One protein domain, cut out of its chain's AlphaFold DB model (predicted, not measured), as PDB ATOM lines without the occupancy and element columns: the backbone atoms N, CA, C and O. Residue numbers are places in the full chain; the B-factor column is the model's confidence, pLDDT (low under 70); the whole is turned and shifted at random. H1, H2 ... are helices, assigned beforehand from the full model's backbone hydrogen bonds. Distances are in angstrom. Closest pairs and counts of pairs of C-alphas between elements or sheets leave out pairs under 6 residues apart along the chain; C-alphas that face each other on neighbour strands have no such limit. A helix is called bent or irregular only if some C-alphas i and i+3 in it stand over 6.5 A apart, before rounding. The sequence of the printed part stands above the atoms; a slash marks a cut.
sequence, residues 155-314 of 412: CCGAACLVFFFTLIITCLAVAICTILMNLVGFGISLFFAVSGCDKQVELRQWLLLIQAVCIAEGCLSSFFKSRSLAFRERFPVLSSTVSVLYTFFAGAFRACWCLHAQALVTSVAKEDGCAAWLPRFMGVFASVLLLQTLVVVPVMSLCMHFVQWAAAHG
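What this domain is: This is residues 155 to 314 of the 412 residues of the protein "Hypothetical protein" of Noctiluca scintillans (UniProt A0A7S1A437). Four long helices gather at one end and splay apart toward the other: H2, H3 and H4a make a loose up-and-down bundle, each running against the one before, while H1 crosses H4a and its residues 155 to 163 stick out. The printed part has 160 residues with four named helices, H1 to H4 in order along the chain, which hold 142 of them, and no named strand; the class is all helix, and the whole is loose, with a radius of gyration of the C-alphas of 19.5 A and spans of 62 by 47 by 23 A.

How they stand to each other: H1, residues 155 to 195, touches H4a, residues 278 to 294, closest at C-alphas 178 and 289, 6.5 A. H2, residues 201 to 234, and H3, residues 236 to 267, form a hairpin, closest at C-alphas 232 and 239, 5.6 A. H3 and H4a touch, closest at C-alphas 258 and 286, 4.7 A. By its hydrogen bonds H4, residues 278 to 312, was assigned as one helix, but it is bent: C-alphas 294 and 297 are 6.7 A apart, and H4b is residues 297 to 312. Every O i to N i+4 pair is within hydrogen-bond range in H1, H3, H4a and H4b; in H2, 27 of 30.

Where its parts are: Find C-alpha 155 at (173.028, 198.165, 374.453); from there H1 runs 58.7 A. H2, 47.5 A, is only just irregular: C-alphas 226 and 229 are 7.0 A apart. H3 runs 46.6 A; H4b ends at C-alpha 312, (162.021, 196.475, 348.805).

The domain as a whole: The printed part has no cut; pLDDT is under 70 at residues 155, 224 to 233, 308 and 310 to 314.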
ATOM      1  N   CYS A 155     171.599 197.817 374.486       67.75
ATOM      2  CA  CYS A 155     173.028 198.165 374.453       67.75
ATOM      3  C   CYS A 155     173.702 197.867 373.094       67.75
ATOM      4  O   CYS A 155     174.526 198.649 372.626       67.75
ATOM      5  N   CYS A 156     173.332 196.757 372.451       72.50
ATOM      6  CA  CYS A 156     173.777 196.367 371.111       72.50
ATOM      7  C   CYS A 156     173.224 197.329 370.049       72.50
ATOM      8  O   CYS A 156     173.987 197.855 369.242       72.50
ATOM      9  N   GLY A 157     171.922 197.640 370.108       70.56
ATOM     10  CA  GLY A 157     171.296 198.628 369.221       70.56
ATOM     11  C   GLY A 157     171.952 200.009 369.322       70.56
ATOM     12  O   GLY A 157     172.330 200.590 368.306       70.56
ATOM     13  N   ALA A 158     172.183 200.497 370.546       74.25
ATOM     14  CA  ALA A 158     172.866 201.768 370.791       74.25
ATOM     15  C   ALA A 158     174.310 201.783 370.252       74.25
ATOM     16  O   ALA A 158     174.708 202.753 369.604       74.25
ATOM     17  N   ALA A 159     175.080 200.707 370.453       79.25
ATOM     18  CA  ALA A 159     176.439 200.594 369.918       79.25
ATOM     19  C   ALA A 159     176.459 200.607 368.377       79.25
ATOM     20  O   ALA A 159     177.266 201.323 367.780       79.25
ATOM     21  N   CYS A 160     175.539 199.884 367.727       79.19
ATOM     22  CA  CYS A 160     175.383 199.915 366.271       79.19
ATOM     23  C   CYS A 160     175.003 201.313 365.762       79.19
ATOM     24  O   CYS A 160     175.599 201.784 364.796       79.19
ATOM     25  N   LEU A 161     174.066 202.008 366.418       79.44
ATOM     26  CA  LEU A 161     173.683 203.376 366.048       79.44
ATOM     27  C   LEU A 161     174.868 204.347 366.156       79.44
ATOM     28  O   LEU A 161     175.125 205.089 365.209       79.44
ATOM     29  N   VAL A 162     175.641 204.307 367.248       84.19
ATOM     30  CA  VAL A 162     176.852 205.138 367.403       84.19
ATOM     31  C   VAL A 162     177.889 204.824 366.319       84.19
ATOM     32  O   VAL A 162     178.487 205.750 365.763       84.19
ATOM     33  N   PHE A 163     178.072 203.550 365.955       85.94
ATOM     34  CA  PHE A 163     178.950 203.162 364.848       85.94
ATOM     35  C   PHE A 163     178.472 203.729 363.501       85.94
ATOM     36  O   PHE A 163     179.263 204.340 362.785       85.94
ATOM     37  N   PHE A 164     177.181 203.618 363.169       84.12
ATOM     38  CA  PHE A 164     176.644 204.186 361.927       84.12
ATOM     39  C   PHE A 164     176.723 205.719 361.895       84.12
ATOM     40  O   PHE A 164     177.139 206.278 360.881       84.12
ATOM     41  N   PHE A 165     176.401 206.412 362.992       85.81
ATOM     42  CA  PHE A 165     176.522 207.872 363.056       85.81
ATOM     43  C   PHE A 165     177.974 208.344 362.926       85.81
ATOM     44  O   PHE A 165     178.243 209.261 362.151       85.81
ATOM     45  N   THR A 166     178.921 207.712 363.627       88.19
ATOM     46  CA  THR A 166     180.347 208.065 363.501       88.19
ATOM     47  C   THR A 166     180.875 207.787 362.096       88.19
ATOM     48  O   THR A 166     181.524 208.661 361.523       88.19
ATOM     49  N   LEU A 167     180.510 206.653 361.487       88.19
ATOM     50  CA  LEU A 167     180.847 206.320 360.099       88.19
ATOM     51  C   LEU A 167     180.315 207.366 359.104       88.19
ATOM     52  O   LEU A 167     181.081 207.867 358.282       88.19
ATOM     53  N   ILE A 168     179.039 207.757 359.213       86.81
ATOM     54  CA  ILE A 168     178.423 208.789 358.358       86.81
ATOM     55  C   ILE A 168     179.126 210.142 358.537       86.81
ATOM     56  O   ILE A 168     179.462 210.791 357.547       86.81
ATOM     57  N   ILE A 169     179.410 210.554 359.778       90.50
ATOM     58  CA  ILE A 169     180.125 211.807 360.071       90.50
ATOM     59  C   ILE A 169     181.542 211.781 359.476       90.50
ATOM     60  O   ILE A 169     181.956 212.762 358.857       90.50
ATOM     61  N   THR A 170     182.271 210.664 359.578       90.75
ATOM     62  CA  THR A 170     183.588 210.503 358.938       90.75
ATOM     63  C   THR A 170     183.489 210.559 357.409       90.75
ATOM     64  O   THR A 170     184.278 211.263 356.778       90.75
ATOM     65  N   CYS A 171     182.504 209.891 356.802       91.94
ATOM     66  CA  CYS A 171     182.259 209.946 355.357       91.94
ATOM     67  C   CYS A 171     181.971 211.376 354.866       91.94
ATOM     68  O   CYS A 171     182.545 211.804 353.860       91.94
ATOM     69  N   LEU A 172     181.144 212.134 355.593       91.06
ATOM     70  CA  LEU A 172     180.851 213.541 355.296       91.06
ATOM     71  C   LEU A 172     182.088 214.433 355.469       91.06
ATOM     72  O   LEU A 172     182.383 215.238 354.587       91.06
ATOM     73  N   ALA A 173     182.853 214.260 356.551       94.00
ATOM     74  CA  ALA A 173     184.071 215.030 356.805       94.00
ATOM     75  C   ALA A 173     185.133 214.819 355.711       94.00
ATOM     76  O   ALA A 173     185.723 215.789 355.233       94.00
ATOM     77  N   VAL A 174     185.334 213.577 355.253       94.56
ATOM     78  CA  VAL A 174     186.240 213.264 354.131       94.56
ATOM     79  C   VAL A 174     185.730 213.868 352.819       94.56
ATOM     80  O   VAL A 174     186.516 214.462 352.085       94.56
ATOM     81  N   ALA A 175     184.425 213.796 352.532       90.50
ATOM     82  CA  ALA A 175     183.853 214.400 351.326       90.50
ATOM     83  C   ALA A 175     184.018 215.935 351.301       90.50
ATOM     84  O   ALA A 175     184.443 216.491 350.286       90.50
ATOM     85  N   ILE A 176     183.755 216.611 352.426       93.12
ATOM     86  CA  ILE A 176     183.986 218.057 352.593       93.12
ATOM     87  C   ILE A 176     185.479 218.381 352.444       93.12
ATOM     88  O   ILE A 176     185.831 219.333 351.747       93.12
ATOM     89  N   CYS A 177     186.365 217.567 353.027       96.19
ATOM     90  CA  CYS A 177     187.811 217.729 352.892       96.19
ATOM     91  C   CYS A 177     188.258 217.656 351.421       96.19
ATOM     92  O   CYS A 177     188.952 218.563 350.964       96.19
ATOM     93  N   THR A 178     187.792 216.671 350.640       93.62
ATOM     94  CA  THR A 178     188.096 216.604 349.198       93.62
ATOM     95  C   THR A 178     187.605 217.837 348.441       93.62
ATOM     96  O   THR A 178     188.329 218.336 347.578       93.62
ATOM     97  N   ILE A 179     186.408 218.358 348.741       92.75
ATOM     98  CA  ILE A 179     185.885 219.575 348.092       92.75
ATOM     99  C   ILE A 179     186.808 220.767 348.387       92.75
ATOM    100  O   ILE A 179     187.245 221.449 347.459       92.75
ATOM    101  N   LEU A 180     187.176 220.971 349.655       95.81
ATOM    102  CA  LEU A 180     188.092 222.039 350.062       95.81
ATOM    103  C   LEU A 180     189.481 221.883 349.423       95.81
ATOM    104  O   LEU A 180     190.029 222.862 348.921       95.81
ATOM    105  N   MET A 181     190.034 220.666 349.365       96.31
ATOM    106  CA  MET A 181     191.330 220.428 348.719       96.31
ATOM    107  C   MET A 181     191.283 220.625 347.198       96.31
ATOM    108  O   MET A 181     192.253 221.131 346.641       96.31
ATOM    109  N   ASN A 182     190.167 220.330 346.523       94.00
ATOM    110  CA  ASN A 182     190.002 220.674 345.106       94.00
ATOM    111  C   ASN A 182     189.963 222.195 344.891       94.00
ATOM    112  O   ASN A 182     190.656 222.695 344.009       94.00
ATOM    113  N   LEU A 183     189.217 222.941 345.716       95.44
ATOM    114  CA  LEU A 183     189.162 224.409 345.646       95.44
ATOM    115  C   LEU A 183     190.540 225.048 345.885       95.44
ATOM    116  O   LEU A 183     190.965 225.908 345.111       95.44
ATOM    117  N   VAL A 184     191.274 224.579 346.899       96.75
ATOM    118  CA  VAL A 184     192.672 224.978 347.139       96.75
ATOM    119  C   VAL A 184     193.550 224.598 345.942       96.75
ATOM    120  O   VAL A 184     194.337 225.421 345.484       96.75
ATOM    121  N   GLY A 185     193.357 223.410 345.365       96.19
ATOM    122  CA  GLY A 185     194.013 222.963 344.136       96.19
ATOM    123  C   GLY A 185     193.811 223.912 342.949       96.19
ATOM    124  O   GLY A 185     194.774 224.206 342.243       96.19
ATOM    125  N   PHE A 186     192.601 224.432 342.729       95.69
ATOM    126  CA  PHE A 186     192.354 225.417 341.668       95.69
ATOM    127  C   PHE A 186     193.060 226.751 341.947       95.69
ATOM    128  O   PHE A 186     193.666 227.318 341.037       95.69
ATOM    129  N   GLY A 187     193.058 227.215 343.201       95.75
ATOM    130  CA  GLY A 187     193.839 228.387 343.618       95.75
ATOM    131  C   GLY A 187     195.347 228.205 343.402       95.75
ATOM    132  O   GLY A 187     196.024 229.128 342.958       95.75
ATOM    133  N   ILE A 188     195.858 226.993 343.630       94.75
ATOM    134  CA  ILE A 188     197.244 226.594 343.354       94.75
ATOM    135  C   ILE A 188     197.552 226.637 341.849       94.75
ATOM    136  O   ILE A 188     198.541 227.251 341.444       94.75
ATOM    137  N   SER A 189     196.708 226.025 341.015       94.19
ATOM    138  CA  SER A 189     196.870 226.032 339.555       94.19
ATOM    139  C   SER A 189     196.864 227.460 338.995       94.19
ATOM    140  O   SER A 189     197.708 227.803 338.164       94.19
ATOM    141  N   LEU A 190     195.976 228.322 339.508       94.69
ATOM    142  CA  LEU A 190     195.918 229.744 339.164       94.69
ATOM    143  C   LEU A 190     197.163 230.510 339.638       94.69
ATOM    144  O   LEU A 190     197.723 231.293 338.872       94.69
ATOM    145  N   PHE A 191     197.645 230.261 340.861       94.06
ATOM    146  CA  PHE A 191     198.877 230.867 341.371       94.06
ATOM    147  C   PHE A 191     200.084 230.541 340.482       94.06
ATOM    148  O   PHE A 191     200.851 231.444 340.147       94.06
ATOM    149  N   PHE A 192     200.247 229.289 340.044       93.12
ATOM    150  CA  PHE A 192     201.332 228.924 339.125       93.12
ATOM    151  C   PHE A 192     201.181 229.577 337.743       93.12
ATOM    152  O   PHE A 192     202.183 230.014 337.177       93.12
ATOM    153  N   ALA A 193     199.954 229.709 337.228       91.56
ATOM    154  CA  ALA A 193     199.688 230.386 335.956       91.56
ATOM    155  C   ALA A 193     199.986 231.900 335.992       91.56
ATOM    156  O   ALA A 193     200.428 232.453 334.990       91.56
ATOM    157  N   VAL A 194     199.775 232.565 337.135       93.56
ATOM    158  CA  VAL A 194     200.030 234.011 337.304       93.56
ATOM    159  C   VAL A 194     201.479 234.314 337.708       93.56
ATOM    160  O   VAL A 194     202.024 235.334 337.301       93.56
ATOM    161  N   SER A 195     202.120 233.449 338.503       89.81
ATOM    162  CA  SER A 195     203.467 233.699 339.050       89.81
ATOM    163  C   SER A 195     204.629 233.301 338.135       89.81
ATOM    164  O   SER A 195     205.759 233.697 338.409       89.81
ATOM    165  N   GLY A 196     204.393 232.489 337.096       87.25
ATOM    166  CA  GLY A 196     205.461 231.981 336.223       87.25
ATOM    167  C   GLY A 196     206.470 231.060 336.930       87.25
ATOM    168  O   GLY A 196     207.596 230.896 336.469       87.25
ATOM    169  N   CYS A 197     206.108 230.475 338.078       88.00
ATOM    170  CA  CYS A 197     206.995 229.593 338.838       88.00
ATOM    171  C   CYS A 197     207.121 228.212 338.161       88.00
ATOM    172  O   CYS A 197     206.299 227.319 338.371       88.00
ATOM    173  N   ASP A 198     208.195 228.014 337.391       87.44
ATOM    174  CA  ASP A 198     208.464 226.779 336.636       87.44
ATOM    175  C   ASP A 198     208.954 225.578 337.462       87.44
ATOM    176  O   ASP A 198     209.236 224.510 336.919       87.44
ATOM    177  N   LYS A 199     209.016 225.694 338.791       89.50
ATOM    178  CA  LYS A 199     209.360 224.557 339.654       89.50
ATOM    179  C   LYS A 199     208.290 223.458 339.609       89.50
ATOM    180  O   LYS A 199     207.107 223.723 339.393       89.50
ATOM    181  N   GLN A 200     208.735 222.218 339.840       87.56
ATOM    182  CA  GLN A 200     207.895 221.025 340.026       87.56
ATOM    183  C   GLN A 200     206.813 220.820 338.940       87.56
ATOM    184  O   GLN A 200     205.646 220.556 339.241       87.56
ATOM    185  N   VAL A 201     207.215 220.930 337.667       90.81
ATOM    186  CA  VAL A 201     206.337 220.802 336.486       90.81
ATOM    187  C   VAL A 201     205.478 219.531 336.526       90.81
ATOM    188  O   VAL A 201     204.270 219.622 336.331       90.81
ATOM    189  N   GLU A 202     206.063 218.375 336.854       92.56
ATOM    190  CA  GLU A 202     205.344 217.094 336.959       92.56
ATOM    191  C   GLU A 202     204.164 217.168 337.940       92.56
ATOM    192  O   GLU A 202     203.016 216.939 337.563       92.56
ATOM    193  N   LEU A 203     204.412 217.563 339.195       93.56
ATOM    194  CA  LEU A 203     203.370 217.657 340.227       93.56
ATOM    195  C   LEU A 203     202.243 218.621 339.816       93.56
ATOM    196  O   LEU A 203     201.075 218.348 340.097       93.56
ATOM    197  N   ARG A 204     202.571 219.708 339.101       93.38
ATOM    198  CA  ARG A 204     201.586 220.635 338.514       93.38
ATOM    199  C   ARG A 204     200.757 219.982 337.401       93.38
ATOM    200  O   ARG A 204     199.542 220.156 337.390       93.38
ATOM    201  N   GLN A 205     201.371 219.224 336.491       93.81
ATOM    202  CA  GLN A 205     200.648 218.519 335.422       93.81
ATOM    203  C   GLN A 205     199.700 217.451 335.986       93.81
ATOM    204  O   GLN A 205     198.532 217.399 335.599       93.81
ATOM    205  N   TRP A 206     200.152 216.654 336.960       95.69
ATOM    206  CA  TRP A 206     199.310 215.641 337.607       95.69
ATOM    207  C   TRP A 206     198.166 216.256 338.433       95.69
ATOM    208  O   TRP A 206     197.072 215.686 338.458       95.69
ATOM    209  N   LEU A 207     198.368 217.437 339.032       95.62
ATOM    210  CA  LEU A 207     197.313 218.224 339.686       95.62
ATOM    211  C   LEU A 207     196.274 218.765 338.682       95.62
ATOM    212  O   LEU A 207     195.071 218.661 338.928       95.62
ATOM    213  N   LEU A 208     196.714 219.289 337.534       95.19
ATOM    214  CA  LEU A 208     195.817 219.735 336.460       95.19
ATOM    215  C   LEU A 208     195.013 218.568 335.862       95.19
ATOM    216  O   LEU A 208     193.827 218.729 335.574       95.19
ATOM    217  N   LEU A 209     195.619 217.383 335.730       95.56
ATOM    218  CA  LEU A 209     194.940 216.187 335.226       95.56
ATOM    219  C   LEU A 209     193.760 215.774 336.119       95.56
ATOM    220  O   LEU A 209     192.663 215.550 335.604       95.56
ATOM    221  N   ILE A 210     193.944 215.699 337.445       94.50
ATOM    222  CA  ILE A 210     192.843 215.308 338.341       94.50
ATOM    223  C   ILE A 210     191.746 216.381 338.406       94.50
ATOM    224  O   ILE A 210     190.565 216.039 338.419       94.50
ATOM    225  N   GLN A 211     192.112 217.666 338.331       94.62
ATOM    226  CA  GLN A 211     191.156 218.775 338.220       94.62
ATOM    227  C   GLN A 211     190.302 218.670 336.950       94.62
ATOM    228  O   GLN A 211     189.075 218.775 337.022       94.62
ATOM    229  N   ALA A 212     190.928 218.406 335.799       93.94
ATOM    230  CA  ALA A 212     190.231 218.221 334.529       93.94
ATOM    231  C   ALA A 212     189.285 217.009 334.561       93.94
ATOM    232  O   ALA A 212     188.157 217.103 334.075       93.94
ATOM    233  N   VAL A 213     189.699 215.900 335.188       92.44
ATOM    234  CA  VAL A 213     188.850 214.712 335.381       92.44
ATOM    235  C   VAL A 213     187.648 215.028 336.276       92.44
ATOM    236  O   VAL A 213     186.517 214.768 335.871       92.44
ATOM    237  N   CYS A 214     187.846 215.669 337.433       90.19
ATOM    238  CA  CYS A 214     186.738 216.035 338.323       90.19
ATOM    239  C   CYS A 214     185.741 217.015 337.672       90.19
ATOM    240  O   CYS A 214     184.531 216.869 337.866       90.19
ATOM    241  N   ILE A 215     186.210 217.965 336.849       91.25
ATOM    242  CA  ILE A 215     185.332 218.824 336.032       91.25
ATOM    243  C   ILE A 215     184.553 217.984 335.012       91.25
ATOM    244  O   ILE A 215     183.329 218.106 334.924       91.25
ATOM    245  N   ALA A 216     185.235 217.113 334.261       89.56
ATOM    246  CA  ALA A 216     184.606 216.281 333.239       89.56
ATOM    247  C   ALA A 216     183.499 215.392 333.830       89.56
ATOM    248  O   ALA A 216     182.412 215.310 333.263       89.56
ATOM    249  N   GLU A 217     183.720 214.789 334.997       87.00
ATOM    250  CA  GLU A 217     182.721 213.969 335.693       87.00
ATOM    251  C   GLU A 217     181.540 214.795 336.234       87.00
ATOM    252  O   GLU A 217     180.391 214.344 336.171       87.00
ATOM    253  N   GLY A 218     181.776 216.026 336.698       84.88
ATOM    254  CA  GLY A 218     180.709 216.967 337.061       84.88
ATOM    255  C   GLY A 218     179.808 217.315 335.867       84.88
ATOM    256  O   GLY A 218     178.579 217.213 335.952       84.88
ATOM    257  N   CYS A 219     180.416 217.630 334.722       86.12
ATOM    258  CA  CYS A 219     179.709 217.915 333.473       86.12
ATOM    259  C   CYS A 219     178.958 216.684 332.937       86.12
ATOM    260  O   CYS A 219     177.760 216.764 332.648       86.12
ATOM    261  N   LEU A 220     179.627 215.528 332.855       81.69
ATOM    262  CA  LEU A 220     179.046 214.276 332.363       81.69
ATOM    263  C   LEU A 220     177.896 213.802 333.253       81.69
ATOM    264  O   LEU A 220     176.826 213.487 332.737       81.69
ATOM    265  N   SER A 221     178.060 213.794 334.578       76.44
ATOM    266  CA  SER A 221     176.990 213.364 335.490       76.44
ATOM    267  C   SER A 221     175.759 214.274 335.420       76.44
ATOM    268  O   SER A 221     174.638 213.781 335.528       76.44
ATOM    269  N   SER A 222     175.938 215.573 335.165       74.94
ATOM    270  CA  SER A 222     174.835 216.521 334.951       74.94
ATOM    271  C   SER A 222     174.110 216.265 333.622       74.94
ATOM    272  O   SER A 222     172.883 216.139 333.596       74.94
ATOM    273  N   PHE A 223     174.863 216.092 332.530       72.50
ATOM    274  CA  PHE A 223     174.330 215.763 331.203       72.50
ATOM    275  C   PHE A 223     173.577 214.424 331.196       72.50
ATOM    276  O   PHE A 223     172.455 214.330 330.687       72.50
ATOM    277  N   PHE A 224     174.153 213.394 331.823       67.31
ATOM    278  CA  PHE A 224     173.509 212.093 331.946       67.31
ATOM    279  C   PHE A 224     172.285 212.143 332.859       67.31
ATOM    280  O   PHE A 224     171.271 211.584 332.467       67.31
ATOM    281  N   LYS A 225     172.281 212.841 334.005       67.62
ATOM    282  CA  LYS A 225     171.068 212.967 334.847       67.62
ATOM    283  C   LYS A 225     169.859 213.472 334.053       67.62
ATOM    284  O   LYS A 225     168.801 212.857 334.129       67.62
ATOM    285  N   SER A 226     170.038 214.506 333.226       61.94
ATOM    286  CA  SER A 226     168.957 215.067 332.397       61.94
ATOM    287  C   SER A 226     168.386 214.074 331.372       61.94
ATOM    288  O   SER A 226     167.170 213.968 331.236       61.94
ATOM    289  N   ARG A 227     169.238 213.314 330.667       61.81
ATOM    290  CA  ARG A 227     168.800 212.369 329.615       61.81
ATOM    291  C   ARG A 227     168.533 210.939 330.104       61.81
ATOM    292  O   ARG A 227     167.892 210.164 329.397       61.81
ATOM    293  N   SER A 228     169.029 210.566 331.281       58.62
ATOM    294  CA  SER A 228     169.028 209.172 331.745       58.62
ATOM    295  C   SER A 228     167.685 208.687 332.263       58.62
ATOM    296  O   SER A 228     167.478 207.485 332.205       58.62
ATOM    297  N   LEU A 229     166.766 209.546 332.717       60.03
ATOM    298  CA  LEU A 229     165.467 209.093 333.243       60.03
ATOM    299  C   LEU A 229     164.683 208.281 332.197       60.03
ATOM    300  O   LEU A 229     164.443 207.091 332.401       60.03
ATOM    301  N   ALA A 230     164.418 208.867 331.026       63.47
ATOM    302  CA  ALA A 230     163.730 208.182 329.925       63.47
ATOM    303  C   ALA A 230     164.522 206.981 329.359       63.47
ATOM    304  O   ALA A 230     163.936 205.998 328.907       63.47
ATOM    305  N   PHE A 231     165.860 207.025 329.393       67.12
ATOM    306  CA  PHE A 231     166.697 205.900 328.957       67.12
ATOM    307  C   PHE A 231     166.694 204.736 329.964       67.12
ATOM    308  O   PHE A 231     166.674 203.574 329.565       67.12
ATOM    309  N   ARG A 232     166.679 205.041 331.266       67.12
ATOM    310  CA  ARG A 232     166.684 204.084 332.377       67.12
ATOM    311  C   ARG A 232     165.342 203.378 332.527       67.12
ATOM    312  O   ARG A 232     165.349 202.187 332.814       67.12
ATOM    313  N   GLU A 233     164.224 204.069 332.298       67.00
ATOM    314  CA  GLU A 233     162.913 203.410 332.195       67.00
ATOM    315  C   GLU A 233     162.856 202.460 330.987       67.00
ATOM    316  O   GLU A 233     162.322 201.360 331.099       67.00
ATOM    317  N   ARG A 234     163.459 202.832 329.846       76.19
ATOM    318  CA  ARG A 234     163.412 202.012 328.621       76.19
ATOM    319  C   ARG A 234     164.416 200.851 328.587       76.19
ATOM    320  O   ARG A 234     164.136 199.839 327.952       76.19
ATOM    321  N   PHE A 235     165.568 200.979 329.248       76.19
ATOM    322  CA  PHE A 235     166.637 199.969 329.270       76.19
ATOM    323  C   PHE A 235     167.294 199.836 330.665       76.19
ATOM    324  O   PHE A 235     168.489 200.120 330.822       76.19
ATOM    325  N   PRO A 236     166.557 199.380 331.699       73.44
ATOM    326  CA  PRO A 236     167.028 199.393 333.089       73.44
ATOM    327  C   PRO A 236     168.293 198.553 333.321       73.44
ATOM    328  O   PRO A 236     169.226 199.018 333.978       73.44
ATOM    329  N   VAL A 237     168.373 197.351 332.734       79.94
ATOM    330  CA  VAL A 237     169.541 196.458 332.868       79.94
ATOM    331  C   VAL A 237     170.797 197.095 332.267       79.94
ATOM    332  O   VAL A 237     171.826 197.174 332.932       79.94
ATOM    333  N   LEU A 238     170.707 197.619 331.039       82.56
ATOM    334  CA  LEU A 238     171.831 198.274 330.363       82.56
ATOM    335  C   LEU A 238     172.279 199.536 331.114       82.56
ATOM    336  O   LEU A 238     173.478 199.737 331.312       82.56
ATOM    337  N   SER A 239     171.331 200.353 331.586       77.25
ATOM    338  CA  SER A 239     171.630 201.539 332.396       77.25
ATOM    339  C   SER A 239     172.342 201.185 333.707       77.25
ATOM    340  O   SER A 239     173.215 201.941 334.134       77.25
ATOM    341  N   SER A 240     171.994 200.058 334.336       77.19
ATOM    342  CA  SER A 240     172.669 199.569 335.543       77.19
ATOM    343  C   SER A 240     174.101 199.117 335.236       77.19
ATOM    344  O   SER A 240     175.051 199.645 335.815       77.19
ATOM    345  N   THR A 241     174.281 198.233 334.248       83.25
ATOM    346  CA  THR A 241     175.600 197.711 333.845       83.25
ATOM    347  C   THR A 241     176.572 198.827 333.453       83.25
ATOM    348  O   THR A 241     177.716 198.829 333.905       83.25
ATOM    349  N   VAL A 242     176.123 199.819 332.674       85.31
ATOM    350  CA  VAL A 242     176.948 200.983 332.302       85.31
ATOM    351  C   VAL A 242     177.334 201.810 333.532       85.31
ATOM    352  O   VAL A 242     178.488 202.216 333.646       85.31
ATOM    353  N   SER A 243     176.413 202.013 334.482       81.81
ATOM    354  CA  SER A 243     176.707 202.743 335.723       81.81
ATOM    355  C   SER A 243     177.736 202.012 336.599       81.81
ATOM    356  O   SER A 243     178.630 202.655 337.157       81.81
ATOM    357  N   VAL A 244     177.648 200.681 336.708       84.50
ATOM    358  CA  VAL A 244     178.598 199.855 337.480       84.50
ATOM    359  C   VAL A 244     179.987 199.881 336.839       84.50
ATOM    360  O   VAL A 244     180.966 200.162 337.531       84.50
ATOM    361  N   LEU A 245     180.079 199.667 335.521       87.88
ATOM    362  CA  LEU A 245     181.348 199.714 334.786       87.88
ATOM    363  C   LEU A 245     182.006 201.098 334.877       87.88
ATOM    364  O   LEU A 245     183.192 201.186 335.192       87.88
ATOM    365  N   TYR A 246     181.241 202.176 334.671       87.25
ATOM    366  CA  TYR A 246     181.737 203.545 334.833       87.25
ATOM    367  C   TYR A 246     182.294 203.784 336.245       87.25
ATOM    368  O   TYR A 246     183.421 204.253 336.384       87.25
ATOM    369  N   THR A 247     181.551 203.390 337.285       84.81
ATOM    370  CA  THR A 247     181.982 203.548 338.687       84.81
ATOM    371  C   THR A 247     183.272 202.770 338.970       84.81
ATOM    372  O   THR A 247     184.183 203.302 339.604       84.81
ATOM    373  N   PHE A 248     183.390 201.542 338.454       89.44
ATOM    374  CA  PHE A 248     184.594 200.721 338.593       89.44
ATOM    375  C   PHE A 248     185.812 201.362 337.911       89.44
ATOM    376  O   PHE A 248     186.834 201.572 338.566       89.44
ATOM    377  N   PHE A 249     185.711 201.737 336.631       91.62
ATOM    378  CA  PHE A 249     186.837 202.329 335.899       91.62
ATOM    379  C   PHE A 249     187.228 203.715 336.438       91.62
ATOM    380  O   PHE A 249     188.419 204.003 336.569       91.62
ATOM    381  N   ALA A 250     186.259 204.551 336.821       89.69
ATOM    382  CA  ALA A 250     186.512 205.867 337.410       89.69
ATOM    383  C   ALA A 250     187.128 205.778 338.823       89.69
ATOM    384  O   ALA A 250     187.940 206.630 339.202       89.69
ATOM    385  N   GLY A 251     186.784 204.740 339.596       91.75
ATOM    386  CA  GLY A 251     187.425 204.419 340.875       91.75
ATOM    387  C   GLY A 251     188.848 203.883 340.698       91.75
ATOM    388  O   GLY A 251     189.775 204.369 341.347       91.75
ATOM    389  N   ALA A 252     189.051 202.945 339.769       93.88
ATOM    390  CA  ALA A 252     190.369 202.397 339.446       93.88
ATOM    391  C   ALA A 252     191.338 203.483 338.946       93.88
ATOM    392  O   ALA A 252     192.471 203.560 339.423       93.88
ATOM    393  N   PHE A 253     190.880 204.380 338.062       95.12
ATOM    394  CA  PHE A 253     191.671 205.526 337.604       95.12
ATOM    395  C   PHE A 253     192.113 206.426 338.769       95.12
ATOM    396  O   PHE A 253     193.298 206.739 338.877       95.12
ATOM    397  N   ARG A 254     191.195 206.795 339.678       94.81
ATOM    398  CA  ARG A 254     191.527 207.581 340.885       94.81
ATOM    399  C   ARG A 254     192.555 206.877 341.762       94.81
ATOM    400  O   ARG A 254     193.499 207.523 342.204       94.81
ATOM    401  N   ALA A 255     192.383 205.579 342.017       96.12
ATOM    402  CA  ALA A 255     193.305 204.811 342.847       96.12
ATOM    403  C   ALA A 255     194.716 204.788 342.234       96.12
ATOM    404  O   ALA A 255     195.685 205.108 342.922       96.12
ATOM    405  N   CYS A 256     194.829 204.523 340.927       97.12
ATOM    406  CA  CYS A 256     196.096 204.587 340.195       97.12
ATOM    407  C   CYS A 256     196.717 205.994 340.219       97.12
ATOM    408  O   CYS A 256     197.912 206.116 340.488       97.12
ATOM    409  N   TRP A 257     195.923 207.052 340.008       97.50
ATOM    410  CA  TRP A 257     196.393 208.440 340.109       97.50
ATOM    411  C   TRP A 257     196.921 208.756 341.514       97.50
ATOM    412  O   TRP A 257     198.004 209.317 341.642       97.50
ATOM    413  N   CYS A 258     196.214 208.342 342.572       97.50
ATOM    414  CA  CYS A 258     196.644 208.580 343.952       97.50
ATOM    415  C   CYS A 258     197.955 207.850 344.269       97.50
ATOM    416  O   CYS A 258     198.865 208.452 344.832       97.50
ATOM    417  N   LEU A 259     198.080 206.575 343.885       96.81
ATOM    418  CA  LEU A 259     199.306 205.793 344.090       96.81
ATOM    419  C   LEU A 259     200.495 206.388 343.319       96.81
ATOM    420  O   LEU A 259     201.587 206.511 343.875       96.81
ATOM    421  N   HIS A 260     200.275 206.825 342.075       96.94
ATOM    422  CA  HIS A 260     201.295 207.512 341.282       96.94
ATOM    423  C   HIS A 260     201.690 208.865 341.893       96.94
ATOM    424  O   HIS A 260     202.879 209.158 342.006       96.94
ATOM    425  N   ALA A 261     200.722 209.657 342.362       96.44
ATOM    426  CA  ALA A 261     200.975 210.932 343.027       96.44
ATOM    427  C   ALA A 261     201.788 210.760 344.323       96.44
ATOM    428  O   ALA A 261     202.709 211.541 344.553       96.44
ATOM    429  N   GLN A 262     201.526 209.722 345.130       96.00
ATOM    430  CA  GLN A 262     202.366 209.410 346.297       96.00
ATOM    431  C   GLN A 262     203.797 209.044 345.889       96.00
ATOM    432  O   GLN A 262     204.750 209.595 346.437       96.00
ATOM    433  N   ALA A 263     203.959 208.165 344.893       96.31
ATOM    434  CA  ALA A 263     205.279 207.780 344.396       96.31
ATOM    435  C   ALA A 263     206.071 209.002 343.889       96.31
ATOM    436  O   ALA A 263     207.227 209.186 344.273       96.31
ATOM    437  N   LEU A 264     205.427 209.881 343.114       94.88
ATOM    438  CA  LEU A 264     206.006 211.129 342.613       94.88
ATOM    439  C   LEU A 264     206.390 212.095 343.747       94.88
ATOM    440  O   LEU A 264     207.473 212.673 343.727       94.88
ATOM    441  N   VAL A 265     205.553 212.232 344.781       95.56
ATOM    442  CA  VAL A 265     205.869 213.038 345.976       95.56
ATOM    443  C   VAL A 265     207.082 212.488 346.737       95.56
ATOM    444  O   VAL A 265     207.839 213.276 347.299       95.56
ATOM    445  N   THR A 266     207.310 211.169 346.731       92.94
ATOM    446  CA  THR A 266     208.511 210.565 347.343       92.94
ATOM    447  C   THR A 266     209.769 210.616 346.470       92.94
ATOM    448  O   THR A 266     210.867 210.534 347.017       92.94
ATOM    449  N   SER A 267     209.644 210.750 345.144       91.31
ATOM    450  CA  SER A 267     210.789 210.784 344.217       91.31
ATOM    451  C   SER A 267     211.265 212.195 343.854       91.31
ATOM    452  O   SER A 267     212.412 212.363 343.436       91.31
ATOM    453  N   VAL A 268     210.421 213.219 344.020       89.31
ATOM    454  CA  VAL A 268     210.786 214.621 343.773       89.31
ATOM    455  C   VAL A 268     211.770 215.124 344.834       89.31
ATOM    456  O   VAL A 268     211.519 215.055 346.038       89.31
ATOM    457  N   ALA A 269     212.893 215.681 344.375       83.38
ATOM    458  CA  ALA A 269     213.892 216.295 345.243       83.38
ATOM    459  C   ALA A 269     213.303 217.472 346.043       83.38
ATOM    460  O   ALA A 269     212.483 218.247 345.544       83.38
ATOM    461  N   LYS A 270     213.753 217.636 347.292       83.38
ATOM    462  CA  LYS A 270     213.312 218.734 348.157       83.38
ATOM    463  C   LYS A 270     213.904 220.065 347.674       83.38
ATOM    464  O   LYS A 270     215.038 220.396 348.007       83.38
ATOM    465  N   GLU A 271     213.114 220.829 346.929       83.06
ATOM    466  CA  GLU A 271     213.448 222.188 346.493       83.06
ATOM    467  C   GLU A 271     212.822 223.254 347.403       83.06
ATOM    468  O   GLU A 271     211.627 223.197 347.706       83.06
ATOM    469  N   ASP A 272     213.605 224.268 347.771       84.88
ATOM    470  CA  ASP A 272     213.109 225.478 348.428       84.88
ATOM    471  C   ASP A 272     212.672 226.535 347.386       84.88
ATOM    472  O   ASP A 272     213.168 226.567 346.257       84.88
ATOM    473  N   GLY A 273     211.722 227.407 347.749       86.50
ATOM    474  CA  GLY A 273     211.166 228.449 346.872       86.50
ATOM    475  C   GLY A 273     209.649 228.345 346.664       86.50
ATOM    476  O   GLY A 273     208.933 227.763 347.479       86.50
ATOM    477  N   CYS A 274     209.146 228.915 345.562       88.62
ATOM    478  CA  CYS A 274     207.709 229.121 345.304       88.62
ATOM    479  C   CYS A 274     206.834 227.848 345.333       88.62
ATOM    480  O   CYS A 274     205.647 227.946 345.643       88.62
ATOM    481  N   ALA A 275     207.409 226.665 345.085       89.19
ATOM    482  CA  ALA A 275     206.711 225.373 345.099       89.19
ATOM    483  C   ALA A 275     207.034 224.472 346.317       89.19
ATOM    484  O   ALA A 275     206.585 223.330 346.362       89.19
ATOM    485  N   ALA A 276     207.784 224.935 347.325       91.31
ATOM    486  CA  ALA A 276     208.306 224.078 348.408       91.31
ATOM    487  C   ALA A 276     207.233 223.346 349.254       91.31
ATOM    488  O   ALA A 276     207.512 222.345 349.917       91.31
ATOM    489  N   TRP A 277     205.991 223.834 349.243       91.75
ATOM    490  CA  TRP A 277     204.839 223.247 349.939       91.75
ATOM    491  C   TRP A 277     204.003 222.301 349.050       91.75
ATOM    492  O   TRP A 277     203.218 221.512 349.585       91.75
ATOM    493  N   LEU A 278     204.173 222.327 347.721       94.12
ATOM    494  CA  LEU A 278     203.354 221.562 346.767       94.12
ATOM    495  C   LEU A 278     203.449 220.033 346.951       94.12
ATOM    496  O   LEU A 278     202.392 219.398 346.927       94.12
ATOM    497  N   PRO A 279     204.617 219.407 347.222       95.25
ATOM    498  CA  PRO A 279     204.681 217.957 347.420       95.25
ATOM    499  C   PRO A 279     203.894 217.515 348.662       95.25
ATOM    500  O   PRO A 279     203.218 216.490 348.645       95.25
ATOM    501  N   ARG A 280     203.902 218.334 349.726       95.25
ATOM    502  CA  ARG A 280     203.104 218.089 350.941       95.25
ATOM    503  C   ARG A 280     201.607 218.187 350.656       95.25
ATOM    504  O   ARG A 280     200.860 217.313 351.087       95.25
ATOM    505  N   PHE A 281     201.178 219.210 349.913       96.38
ATOM    506  CA  PHE A 281     199.784 219.337 349.482       96.38
ATOM    507  C   PHE A 281     199.345 218.119 348.656       96.38
ATOM    508  O   PHE A 281     198.329 217.507 348.973       96.38
ATOM    509  N   MET A 282     200.142 217.719 347.659       96.56
ATOM    510  CA  MET A 282     199.848 216.576 346.788       96.56
ATOM    511  C   MET A 282     199.781 215.250 347.557       96.56
ATOM    512  O   MET A 282     198.848 214.480 347.343       96.56
ATOM    513  N   GLY A 283     200.697 215.002 348.502       96.75
ATOM    514  CA  GLY A 283     200.681 213.787 349.327       96.75
ATOM    515  C   GLY A 283     199.475 213.703 350.274       96.75
ATOM    516  O   GLY A 283     198.882 212.633 350.439       96.75
ATOM    517  N   VAL A 284     199.042 214.829 350.856       97.06
ATOM    518  CA  VAL A 284     197.806 214.870 351.663       97.06
ATOM    519  C   VAL A 284     196.575 214.705 350.767       97.06
ATOM    520  O   VAL A 284     195.715 213.881 351.071       97.06
ATOM    521  N   PHE A 285     196.516 215.405 349.631       97.12
ATOM    522  CA  PHE A 285     195.383 215.344 348.704       97.12
ATOM    523  C   PHE A 285     195.183 213.936 348.129       97.12
ATOM    524  O   PHE A 285     194.070 213.412 348.170       97.12
ATOM    525  N   ALA A 286     196.260 213.277 347.694       97.19
ATOM    526  CA  ALA A 286     196.222 211.892 347.232       97.19
ATOM    527  C   ALA A 286     195.829 210.908 348.350       97.19
ATOM    528  O   ALA A 286     195.116 209.945 348.079       97.19
ATOM    529  N   SER A 287     196.219 211.150 349.609       96.56
ATOM    530  CA  SER A 287     195.774 210.327 350.751       96.56
ATOM    531  C   SER A 287     194.268 210.454 351.001       96.56
ATOM    532  O   SER A 287     193.576 209.445 351.137       96.56
ATOM    533  N   VAL A 288     193.748 211.685 351.026       96.12
ATOM    534  CA  VAL A 288     192.319 211.967 351.257       96.12
ATOM    535  C   VAL A 288     191.464 211.435 350.103       96.12
ATOM    536  O   VAL A 288     190.452 210.775 350.343       96.12
ATOM    537  N   LEU A 289     191.896 211.637 348.855       95.00
ATOM    538  CA  LEU A 289     191.192 211.150 347.667       95.00
ATOM    539  C   LEU A 289     191.208 209.613 347.570       95.00
ATOM    540  O   LEU A 289     190.198 209.014 347.186       95.00
ATOM    541  N   LEU A 290     192.302 208.956 347.971       95.81
ATOM    542  CA  LEU A 290     192.379 207.494 348.048       95.81
ATOM    543  C   LEU A 290     191.452 206.938 349.140       95.81
ATOM    544  O   LEU A 290     190.701 206.002 348.873       95.81
ATOM    545  N   LEU A 291     191.436 207.548 350.332       94.75
ATOM    546  CA  LEU A 291     190.510 207.196 351.418       94.75
ATOM    547  C   LEU A 291     189.045 207.362 350.986       94.75
ATOM    548  O   LEU A 291     188.212 206.487 351.235       94.75
ATOM    549  N   GLN A 292     188.724 208.450 350.282       93.44
ATOM    550  CA  GLN A 292     187.388 208.658 349.733       93.44
ATOM    551  C   GLN A 292     187.020 207.572 348.709       93.44
ATOM    552  O   GLN A 292     185.912 207.040 348.749       93.44
ATOM    553  N   THR A 293     187.951 207.225 347.817       92.31
ATOM    554  CA  THR A 293     187.733 206.249 346.736       92.31
ATOM    555  C   THR A 293     187.584 204.819 347.263       92.31
ATOM    556  O   THR A 293     186.694 204.100 346.815       92.31
ATOM    557  N   LEU A 294     188.424 204.405 348.219       92.75
ATOM    558  CA  LEU A 294     188.468 203.027 348.726       92.75
ATOM    559  C   LEU A 294     187.535 202.760 349.914       92.75
ATOM    560  O   LEU A 294     187.203 201.603 350.155       92.75
ATOM    561  N   VAL A 295     187.114 203.791 350.656       90.19
ATOM    562  CA  VAL A 295     186.243 203.632 351.834       90.19
ATOM    563  C   VAL A 295     184.927 204.376 351.657       90.19
ATOM    564  O   VAL A 295     183.875 203.746 351.658       90.19
ATOM    565  N   VAL A 296     184.945 205.699 351.466       90.06
ATOM    566  CA  VAL A 296     183.707 206.506 351.513       90.06
ATOM    567  C   VAL A 296     182.733 206.150 350.388       90.06
ATOM    568  O   VAL A 296     181.556 205.924 350.657       90.06
ATOM    569  N   VAL A 297     183.202 206.059 349.142       88.56
ATOM    570  CA  VAL A 297     182.359 205.698 347.988       88.56
ATOM    571  C   VAL A 297     181.736 204.299 348.138       88.56
ATOM    572  O   VAL A 297     180.507 204.210 348.051       88.56
ATOM    573  N   PRO A 298     182.493 203.211 348.399       88.62
ATOM    574  CA  PRO A 298     181.890 201.890 348.575       88.62
ATOM    575  C   PRO A 298     181.025 201.784 349.837       88.62
ATOM    576  O   PRO A 298     179.959 201.184 349.750       88.62
ATOM    577  N   VAL A 299     181.390 202.401 350.970       87.69
ATOM    578  CA  VAL A 299     180.544 202.407 352.182       87.69
ATOM    579  C   VAL A 299     179.204 203.090 351.915       87.69
ATOM    580  O   VAL A 299     178.162 202.497 352.187       87.69
ATOM    581  N   MET A 300     179.204 204.294 351.335       84.12
ATOM    582  CA  MET A 300     177.960 205.007 351.019       84.12
ATOM    583  C   MET A 300     177.126 204.252 349.976       84.12
ATOM    584  O   MET A 300     175.904 204.190 350.102       84.12
ATOM    585  N   SER A 301     177.769 203.617 348.989       83.38
ATOM    586  CA  SER A 301     177.087 202.753 348.019       83.38
ATOM    587  C   SER A 301     176.429 201.545 348.694       83.38
ATOM    588  O   SER A 301     175.248 201.292 348.463       83.38
ATOM    589  N   LEU A 302     177.145 200.830 349.569       85.38
ATOM    590  CA  LEU A 302     176.616 199.683 350.314       85.38
ATOM    591  C   LEU A 302     175.475 200.090 351.253       85.38
ATOM    592  O   LEU A 302     174.460 199.400 351.291       85.38
ATOM    593  N   CYS A 303     175.586 201.231 351.938       82.00
ATOM    594  CA  CYS A 303     174.505 201.768 352.770       82.00
ATOM    595  C   CYS A 303     173.254 202.084 351.934       82.00
ATOM    596  O   CYS A 303     172.154 201.698 352.318       82.00
ATOM    597  N   MET A 304     173.404 202.714 350.763       79.50
ATOM    598  CA  MET A 304     172.270 203.001 349.876       79.50
ATOM    599  C   MET A 304     171.638 201.732 349.288       79.50
ATOM    600  O   MET A 304     170.413 201.647 349.231       79.50
ATOM    601  N   HIS A 305     172.436 200.727 348.907       77.44
ATOM    602  CA  HIS A 305     171.911 199.429 348.465       77.44
ATOM    603  C   HIS A 305     171.211 198.680 349.607       77.44
ATOM    604  O   HIS A 305     170.164 198.082 349.377       77.44
ATOM    605  N   PHE A 306     171.727 198.748 350.839       78.56
ATOM    606  CA  PHE A 306     171.077 198.168 352.017       78.56
ATOM    607  C   PHE A 306     169.742 198.857 352.335       78.56
ATOM    608  O   PHE A 306     168.753 198.169 352.565       78.56
ATOM    609  N   VAL A 307     169.674 200.192 352.272       72.81
ATOM    610  CA  VAL A 307     168.421 200.951 352.447       72.81
ATOM    611  C   VAL A 307     167.407 200.612 351.348       72.81
ATOM    612  O   VAL A 307     166.240 200.378 351.650       72.81
ATOM    613  N   GLN A 308     167.836 200.512 350.085       68.81
ATOM    614  CA  GLN A 308     166.967 200.102 348.973       68.81
ATOM    615  C   GLN A 308     166.489 198.649 349.105       68.81
ATOM    616  O   GLN A 308     165.324 198.359 348.842       68.81
ATOM    617  N   TRP A 309     167.361 197.743 349.552       77.88
ATOM    618  CA  TRP A 309     167.008 196.354 349.847       77.88
ATOM    619  C   TRP A 309     165.997 196.271 350.999       77.88
ATOM    620  O   TRP A 309     164.966 195.618 350.850       77.88
ATOM    621  N   ALA A 310     166.234 196.989 352.100       69.75
ATOM    622  CA  ALA A 310     165.337 197.046 353.251       69.75
ATOM    623  C   ALA A 310     163.962 197.628 352.881       69.75
ATOM    624  O   ALA A 310     162.942 197.101 353.322       69.75
ATOM    625  N   ALA A 311     163.921 198.654 352.023       62.31
ATOM    626  CA  ALA A 311     162.680 199.190 351.465       62.31
ATOM    627  C   ALA A 311     161.927 198.127 350.643       62.31
ATOM    628  O   ALA A 311     160.754 197.864 350.889       62.31
ATOM    629  N   ALA A 312     162.617 197.462 349.709       60.75
ATOM    630  CA  ALA A 312     162.021 196.475 348.805       60.75
ATOM    631  C   ALA A 312     161.501 195.198 349.501       60.75
ATOM    632  O   ALA A 312     160.692 194.479 348.915       60.75
ATOM    633  N   HIS A 313     161.955 194.920 350.730       66.44
ATOM    634  CA  HIS A 313     161.543 193.767 351.545       66.44
ATOM    635  C   HIS A 313     160.644 194.154 352.737       66.44
ATOM    636  O   HIS A 313     160.408 193.323 353.611       66.44
ATOM    637  N   GLY A 314     160.156 195.399 352.807       59.56
ATOM    638  CA  GLY A 314     159.242 195.846 353.869       59.56
ATOM    639  C   GLY A 314     159.885 196.029 355.250       59.56
ATOM    640  O   GLY A 314     159.180 196.221 356.237       59.56
TER     641      GLY A 314